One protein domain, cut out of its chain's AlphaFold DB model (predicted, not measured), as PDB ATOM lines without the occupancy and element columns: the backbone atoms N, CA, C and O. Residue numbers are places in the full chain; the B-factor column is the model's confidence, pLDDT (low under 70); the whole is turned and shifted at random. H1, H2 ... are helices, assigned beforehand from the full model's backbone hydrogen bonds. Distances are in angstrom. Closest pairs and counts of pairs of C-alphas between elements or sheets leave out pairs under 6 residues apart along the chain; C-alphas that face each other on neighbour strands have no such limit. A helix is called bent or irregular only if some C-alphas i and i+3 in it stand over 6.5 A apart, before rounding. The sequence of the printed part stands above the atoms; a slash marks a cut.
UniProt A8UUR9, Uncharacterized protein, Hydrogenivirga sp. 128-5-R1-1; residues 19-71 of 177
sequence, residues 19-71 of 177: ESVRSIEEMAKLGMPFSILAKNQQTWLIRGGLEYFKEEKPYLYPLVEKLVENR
ATOM      1  N   GLU A  19      -0.402  18.264  50.517       72.88
ATOM      2  CA  GLU A  19       0.691  19.108  50.020       72.88
ATOM      3  C   GLU A  19       0.681  19.232  48.490       72.88
ATOM      4  O   GLU A  19       0.874  20.311  47.931       72.88
ATOM      5  N   SER A  20       0.407  18.131  47.788       79.19
ATOM      6  CA  SER A  20       0.319  18.119  46.330       79.19
ATOM      7  C   SER A  20      -0.888  18.914  45.835       79.19
ATOM      8  O   SER A  20      -0.747  19.618  44.837       79.19
ATOM      9  N   VAL A  21      -2.032  18.842  46.532       84.62
ATOM     10  CA  VAL A  21      -3.225  19.658  46.232       84.62
ATOM     11  C   VAL A  21      -2.899  21.141  46.410       84.62
ATOM     12  O   VAL A  21      -3.105  21.933  45.496       84.62
ATOM     13  N   ARG A  22      -2.289  21.513  47.539       81.75
ATOM     14  CA  ARG A  22      -1.925  22.905  47.822       81.75
ATOM     15  C   ARG A  22      -0.904  23.461  46.830       81.75
ATOM     16  O   ARG A  22      -1.018  24.604  46.399       81.75
ATOM     17  N   SER A  23       0.070  22.651  46.422       81.75
ATOM     18  CA  SER A  23       1.009  23.011  45.357       81.75
ATOM     19  C   SER A  23       0.290  23.310  44.032       81.75
ATOM     20  O   SER A  23       0.617  24.303  43.385       81.75
ATOM     21  N   ILE A  24      -0.731  22.527  43.657       87.75
ATOM     22  CA  ILE A  24      -1.561  22.804  42.472       87.75
ATOM     23  C   ILE A  24      -2.314  24.131  42.626       87.75
ATOM     24  O   ILE A  24      -2.330  24.928  41.689       87.75
ATOM     25  N   GLU A  25      -2.896  24.396  43.797       89.19
ATOM     26  CA  GLU A  25      -3.612  25.649  44.077       89.19
ATOM     27  C   GLU A  25      -2.723  26.872  43.867       89.19
ATOM     28  O   GLU A  25      -3.118  27.822  43.188       89.19
ATOM     29  N   GLU A  26      -1.512  26.852  44.424       85.88
ATOM     30  CA  GLU A  26      -0.571  27.962  44.278       85.88
ATOM     31  C   GLU A  26      -0.113  28.114  42.823       85.88
ATOM     32  O   GLU A  26      -0.085  29.227  42.297       85.88
ATOM     33  N   MET A  27       0.145  27.014  42.112       86.12
ATOM     34  CA  MET A  27       0.499  27.056  40.687       86.12
ATOM     35  C   MET A  27      -0.621  27.634  39.816       86.12
ATOM     36  O   MET A  27      -0.348  28.441  38.922       86.12
ATOM     37  N   ALA A  28      -1.872  27.270  40.100       90.31
ATOM     38  CA  ALA A  28      -3.048  27.788  39.409       90.31
ATOM     39  C   ALA A  28      -3.241  29.291  39.668       90.31
ATOM     40  O   ALA A  28      -3.403  30.062  38.721       90.31
ATOM     41  N   LYS A  29      -3.119  29.747  40.925       88.75
ATOM     42  CA  LYS A  29      -3.147  31.182  41.283       88.75
ATOM     43  C   LYS A  29      -2.034  31.969  40.601       88.75
ATOM     44  O   LYS A  29      -2.227  33.108  40.178       88.75
ATOM     45  N   LEU A  30      -0.861  31.357  40.462       86.06
ATOM     46  CA  LEU A  30       0.267  31.943  39.752       86.06
ATOM     47  C   LEU A  30       0.129  31.845  38.226       86.06
ATOM     48  O   LEU A  30       1.000  32.361  37.526       86.06
ATOM     49  N   GLY A  31      -0.936  31.255  37.680       87.00
ATOM     50  CA  GLY A  31      -1.129  31.124  36.232       87.00
ATOM     51  C   GLY A  31       0.053  30.433  35.552       87.00
ATOM     52  O   GLY A  31       0.499  30.864  34.487       87.00
ATOM     53  N   MET A  32       0.628  29.441  36.228       86.44
ATOM     54  CA  MET A  32       1.753  28.673  35.712       86.44
ATOM     55  C   MET A  32       1.297  27.727  34.597       86.44
ATOM     56  O   MET A  32       0.110  27.433  34.501       86.44
ATOM     57  N   PRO A  33       2.199  27.241  33.732       85.75
ATOM     58  CA  PRO A  33       1.855  26.202  32.773       85.75
ATOM     59  C   PRO A  33       1.734  24.854  33.482       85.75
ATOM     60  O   PRO A  33       2.491  24.562  34.406       85.75
ATOM     61  N   PHE A  34       0.843  23.989  33.002       86.12
ATOM     62  CA  PHE A  34       0.633  22.640  33.541       86.12
ATOM     63  C   PHE A  34       1.926  21.819  33.657       86.12
ATOM     64  O   PHE A  34       2.127  21.075  34.616       86.12
ATOM     65  N   SER A  35       2.836  21.998  32.697       83.75
ATOM     66  CA  SER A  35       4.122  21.300  32.610       83.75
ATOM     67  C   SER A  35       5.074  21.579  33.787       83.75
ATOM     68  O   SER A  35       5.990  20.782  34.027       83.75
ATOM     69  N   ILE A  36       4.841  22.639  34.580       81.75
ATOM     70  CA  ILE A  36       5.588  22.885  35.827       81.75
ATOM     71  C   ILE A  36       5.265  21.837  36.897       81.75
ATOM     72  O   ILE A  36       6.139  21.467  37.686       81.75
ATOM     73  N   LEU A  37       4.025  21.335  36.916       81.81
ATOM     74  CA  LEU A  37       3.555  20.398  37.929       81.81
ATOM     75  C   LEU A  37       4.360  19.101  37.867       81.81
ATOM     76  O   LEU A  37       4.883  18.703  36.824       81.81
ATOM     77  N   ALA A  38       4.465  18.410  38.994       78.81
ATOM     78  CA  ALA A  38       5.022  17.070  39.030       78.81
ATOM     79  C   ALA A  38       4.138  16.077  38.251       78.81
ATOM     80  O   ALA A  38       2.919  16.219  38.200       78.81
ATOM     81  N   LYS A  39       4.736  15.021  37.685       81.06
ATOM     82  CA  LYS A  39       4.014  14.027  36.866       81.06
ATOM     83  C   LYS A  39       2.805  13.410  37.581       81.06
ATOM     84  O   LYS A  39       1.771  13.193  36.957       81.06
ATOM     85  N   ASN A  40       2.914  13.139  38.879       81.88
ATOM     86  CA  ASN A  40       1.808  12.625  39.686       81.88
ATOM     87  C   ASN A  40       0.683  13.661  39.869       81.88
ATOM     88  O   ASN A  40      -0.478  13.291  39.753       81.88
ATOM     89  N   GLN A  41       1.007  14.944  40.077       86.12
ATOM     90  CA  GLN A  41       0.023  16.037  40.149       86.12
ATOM     91  C   GLN A  41      -0.713  16.216  38.817       86.12
ATOM     92  O   GLN A  41      -1.938  16.293  38.795       86.12
ATOM     93  N   GLN A  42       0.031  16.209  37.706       87.69
ATOM     94  CA  GLN A  42      -0.540  16.246  36.357       87.69
ATOM     95  C   GLN A  42      -1.486  15.060  36.120       87.69
ATOM     96  O   GLN A  42      -2.622  15.233  35.692       87.69
ATOM     97  N   THR A  43      -1.021  13.848  36.441       87.75
ATOM     98  CA  THR A  43      -1.798  12.614  36.260       87.75
ATOM     99  C   THR A  43      -3.078  12.638  37.093       87.75
ATOM    100  O   THR A  43      -4.124  12.232  36.600       87.75
ATOM    101  N   TRP A  44      -3.008  13.122  38.334       89.06
ATOM    102  CA  TRP A  44      -4.166  13.233  39.215       89.06
ATOM    103  C   TRP A  44      -5.195  14.241  38.695       89.06
ATOM    104  O   TRP A  44      -6.367  13.891  38.594       89.06
ATOM    105  N   LEU A  45      -4.765  15.437  38.274       89.81
ATOM    106  CA  LEU A  45      -5.662  16.444  37.691       89.81
ATOM    107  C   LEU A  45      -6.433  15.913  36.479       89.81
ATOM    108  O   LEU A  45      -7.632  16.135  36.378       89.81
ATOM    109  N   ILE A  46      -5.760  15.169  35.596       87.06
ATOM    110  CA  ILE A  46      -6.377  14.588  34.391       87.06
ATOM    111  C   ILE A  46      -7.349  13.444  34.728       87.06
ATOM    112  O   ILE A  46      -8.269  13.179  33.961       87.06
ATOM    113  N   ARG A  47      -7.141  12.732  35.842       86.62
ATOM    114  CA  ARG A  47      -7.887  11.510  36.196       86.62
ATOM    115  C   ARG A  47      -9.033  11.721  37.192       86.62
ATOM    116  O   ARG A  47      -9.521  10.732  37.723       86.62
ATOM    117  N   GLY A  48      -9.434  12.959  37.471       84.44
ATOM    118  CA  GLY A  48     -10.530  13.256  38.408       84.44
ATOM    119  C   GLY A  48     -10.214  14.337  39.445       84.44
ATOM    120  O   GLY A  48     -11.037  14.657  40.297       84.44
ATOM    121  N   GLY A  49      -8.999  14.895  39.427       89.12
ATOM    122  CA  GLY A  49      -8.622  15.972  40.340       89.12
ATOM    123  C   GLY A  49      -9.321  17.305  40.053       89.12
ATOM    124  O   GLY A  49      -9.405  18.141  40.947       89.12
ATOM    125  N   LEU A  50      -9.830  17.525  38.834       90.56
ATOM    126  CA  LEU A  50     -10.611  18.723  38.505       90.56
ATOM    127  C   LEU A  50     -11.971  18.734  39.211       90.56
ATOM    128  O   LEU A  50     -12.374  19.769  39.739       90.56
ATOM    129  N   GLU A  51     -12.637  17.586  39.276       90.19
ATOM    130  CA  GLU A  51     -13.912  17.389  39.965       90.19
ATOM    131  C   GLU A  51     -13.777  17.712  41.454       90.19
ATOM    132  O   GLU A  51     -14.584  18.470  41.986       90.19
ATOM    133  N   TYR A  52     -12.678  17.285  42.088       90.19
ATOM    134  CA  TYR A  52     -12.348  17.697  43.457       90.19
ATOM    135  C   TYR A  52     -12.343  19.226  43.614       90.19
ATOM    136  O   TYR A  52     -12.922  19.753  44.559       90.19
ATOM    137  N   PHE A  53     -11.719  19.971  42.694       91.69
ATOM    138  CA  PHE A  53     -11.721  21.436  42.775       91.69
ATOM    139  C   PHE A  53     -13.102  22.036  42.526       91.69
ATOM    140  O   PHE A  53     -13.421  23.063  43.119       91.69
ATOM    141  N   LYS A  54     -13.925  21.417  41.683       92.00
ATOM    142  CA  LYS A  54     -15.294  21.871  41.428       92.00
ATOM    143  C   LYS A  54     -16.171  21.757  42.676       92.00
ATOM    144  O   LYS A  54     -16.948  22.667  42.949       92.00
ATOM    145  N   GLU A  55     -16.024  20.665  43.417       89.69
ATOM    146  CA  GLU A  55     -16.832  20.345  44.599       89.69
ATOM    147  C   GLU A  55     -16.302  21.037  45.861       89.69
ATOM    148  O   GLU A  55     -17.031  21.763  46.534       89.69
ATOM    149  N   GLU A  56     -15.011  20.881  46.154       90.44
ATOM    150  CA  GLU A  56     -14.419  21.285  47.436       90.44
ATOM    151  C   GLU A  56     -13.868  22.716  47.416       90.44
ATOM    152  O   GLU A  56     -13.725  23.365  48.457       90.44
ATOM    153  N   LYS A  57     -13.497  23.228  46.235       90.12
ATOM    154  CA  LYS A  57     -12.841  24.539  46.076       90.12
ATOM    155  C   LYS A  57     -13.322  25.287  44.823       90.12
ATOM    156  O   LYS A  57     -12.486  25.701  44.012       90.12
ATOM    157  N   PRO A  58     -14.638  25.535  44.671       92.69
ATOM    158  CA  PRO A  58     -15.217  26.079  43.436       92.69
ATOM    159  C   PRO A  58     -14.626  27.436  43.025       92.69
ATOM    160  O   PRO A  58     -14.553  27.752  41.843       92.69
ATOM    161  N   TYR A  59     -14.126  28.225  43.981       92.56
ATOM    162  CA  TYR A  59     -13.443  29.496  43.720       92.56
ATOM    163  C   TYR A  59     -12.071  29.342  43.028       92.56
ATOM    164  O   TYR A  59     -11.597  30.285  42.398       92.56
ATOM    165  N   LEU A  60     -11.420  28.178  43.136       93.00
ATOM    166  CA  LEU A  60     -10.172  27.857  42.428       93.00
ATOM    167  C   LEU A  60     -10.402  27.063  41.152       93.00
ATOM    168  O   LEU A  60      -9.519  27.074  40.294       93.00
ATOM    169  N   TYR A  61     -11.556  26.410  41.009       94.25
ATOM    170  CA  TYR A  61     -11.866  25.575  39.851       94.25
ATOM    171  C   TYR A  61     -11.554  26.261  38.508       94.25
ATOM    172  O   TYR A  61     -10.777  25.678  37.757       94.25
ATOM    173  N   PRO A  62     -11.975  27.515  38.227       95.69
ATOM    174  CA  PRO A  62     -11.673  28.156  36.942       95.69
ATOM    175  C   PRO A  62     -10.170  28.332  36.673       95.69
ATOM    176  O   PRO A  62      -9.716  28.309  35.530       95.69
ATOM    177  N   LEU A  63      -9.364  28.516  37.724       94.88
ATOM    178  CA  LEU A  63      -7.912  28.659  37.596       94.88
ATOM    179  C   LEU A  63      -7.242  27.311  37.321       94.88
ATOM    180  O   LEU A  63      -6.304  27.242  36.527       94.88
ATOM    181  N   VAL A  64      -7.714  26.249  37.977       92.56
ATOM    182  CA  VAL A  64      -7.189  24.892  37.789       92.56
ATOM    183  C   VAL A  64      -7.654  24.309  36.452       92.56
ATOM    184  O   VAL A  64      -6.860  23.680  35.758       92.56
ATOM    185  N   GLU A  65      -8.889  24.571  36.040       94.19
ATOM    186  CA  GLU A  65      -9.410  24.226  34.716       94.19
ATOM    187  C   GLU A  65      -8.539  24.859  33.629       94.19
ATOM    188  O   GLU A  65      -7.950  24.144  32.821       94.19
ATOM    189  N   LYS A  66      -8.300  26.173  33.707       91.56
ATOM    190  CA  LYS A  66      -7.395  26.877  32.788       91.56
ATOM    191  C   LYS A  66      -5.966  26.328  32.811       91.56
ATOM    192  O   LYS A  66      -5.288  26.317  31.781       91.56
ATOM    193  N   LEU A  67      -5.473  25.890  33.970       89.62
ATOM    194  CA  LEU A  67      -4.173  25.228  34.083       89.62
ATOM    195  C   LEU A  67      -4.156  23.928  33.259       89.62
ATOM    196  O   LEU A  67      -3.208  23.716  32.506       89.62
ATOM    197  N   VAL A  68      -5.202  23.102  33.349       89.56
ATOM    198  CA  VAL A  68      -5.338  21.835  32.604       89.56
ATOM    199  C   VAL A  68      -5.603  22.052  31.110       89.56
ATOM    200  O   VAL A  68      -5.028  21.342  30.288       89.56
ATOM    201  N   GLU A  69      -6.401  23.047  30.724       88.81
ATOM    202  CA  GLU A  69      -6.635  23.405  29.312       88.81
ATOM    203  C   GLU A  69      -5.335  23.767  28.589       88.81
ATOM    204  O   GLU A  69      -5.154  23.483  27.408       88.81
ATOM    205  N   ASN A  70      -4.382  24.347  29.318       81.75
ATOM    206  CA  ASN A  70      -3.062  24.691  28.806       81.75
ATOM    207  C   ASN A  70      -2.038  23.552  28.977       81.75
ATOM    208  O   ASN A  70      -0.835  23.823  29.013       81.75
ATOM    209  N   ARG A  71      -2.476  22.286  29.078       79.56
ATOM    210  CA  ARG A  71      -1.588  21.126  29.306       79.56
ATOM    211  C   ARG A  71      -0.486  20.956  28.270       79.56
ATOM    212  O   ARG A  71       0.617  20.549  28.628       79.56
TER     213      ARG A  71
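This is residues 19 to 71 of the 177 residues of an uncharacterized protein of Hydrogenivirga sp. 128-5-R1-1 (UniProt A8UUR9). A kinked helix, H2, and a shorter one, H3, fold back on each other as a helical hairpin, and H1 lies across one side of this pair, beginning near the first part of H2 and packing on H3 with its far end. The link of residues 30 to 38 leads from that far end of H1 back to the start of H2. The printed part has 53 residues, with three named helices in the order H1, H2, H3 and no named strand; its class is all helix. It is compact, with a radius of gyration of the C-alphas of 9.4 A, and rounded, with spans of 24 by 21 by 20 A.

The printed part opens with H1, residues 19 to 29, which runs 15.4 A from C-alpha 19 at (0.691, 19.108, 50.020) to C-alpha 29 at (-3.147, 31.182, 41.283). H2, the longest helix, takes residues 39 to 56 and measures 22.5 A from first to last C-alpha, beginning with C-alpha 39 at (4.014, 14.027, 36.866). It is irregular: C-alphas 47 and 50 are 8.0 A apart, and it has a kink of 72 degrees near residue 48. H3, residues 61 to 69, is 12.0 A long and ends with C-alpha 69 at (-6.635, 23.405, 29.312).

H1 and H2 only just touch, with 3 pairs of C-alphas within 8 A, and on the side of H2 residue 41 alone takes part. Their closest C-alphas, those of Ser 20 and Gln 41, are 6.5 A apart, and their lines stand about perpendicular, at 77 degrees. H1 and H3 touch, with the C-alphas of Ala 28 and Leu 63 closest at 5.3 A. Their lines are about perpendicular as well, at 87 degrees. H2 and H3 form a helical hairpin: they touch and run opposite ways at a shallow tilt of 30 degrees, measured on a rough line for H2. Their closest C-alphas are those of Phe 53 and Tyr 61, 5.1 A apart. The helix packing is mostly crossed, but only just: of the three pairs that touch, one is at a shallow tilt. In H1 and H3 every O i to N i+4 pair is within hydrogen-bond range; in H2, 10 of 14 are.

The two C-alphas farthest apart are those of Lys 39 and Tyr 59, at 24.3 A. The C-alphas of the first and last printed residues, Glu 19 and Arg 71, are 20.9 A apart. The printed part has no cut. The link from H1 to H2, 9 residues, is short, and the link from H2 to H3, 4 residues, is tight; there is no long link. The mean pLDDT of the printed part is 87.4, and no printed residue is under 70.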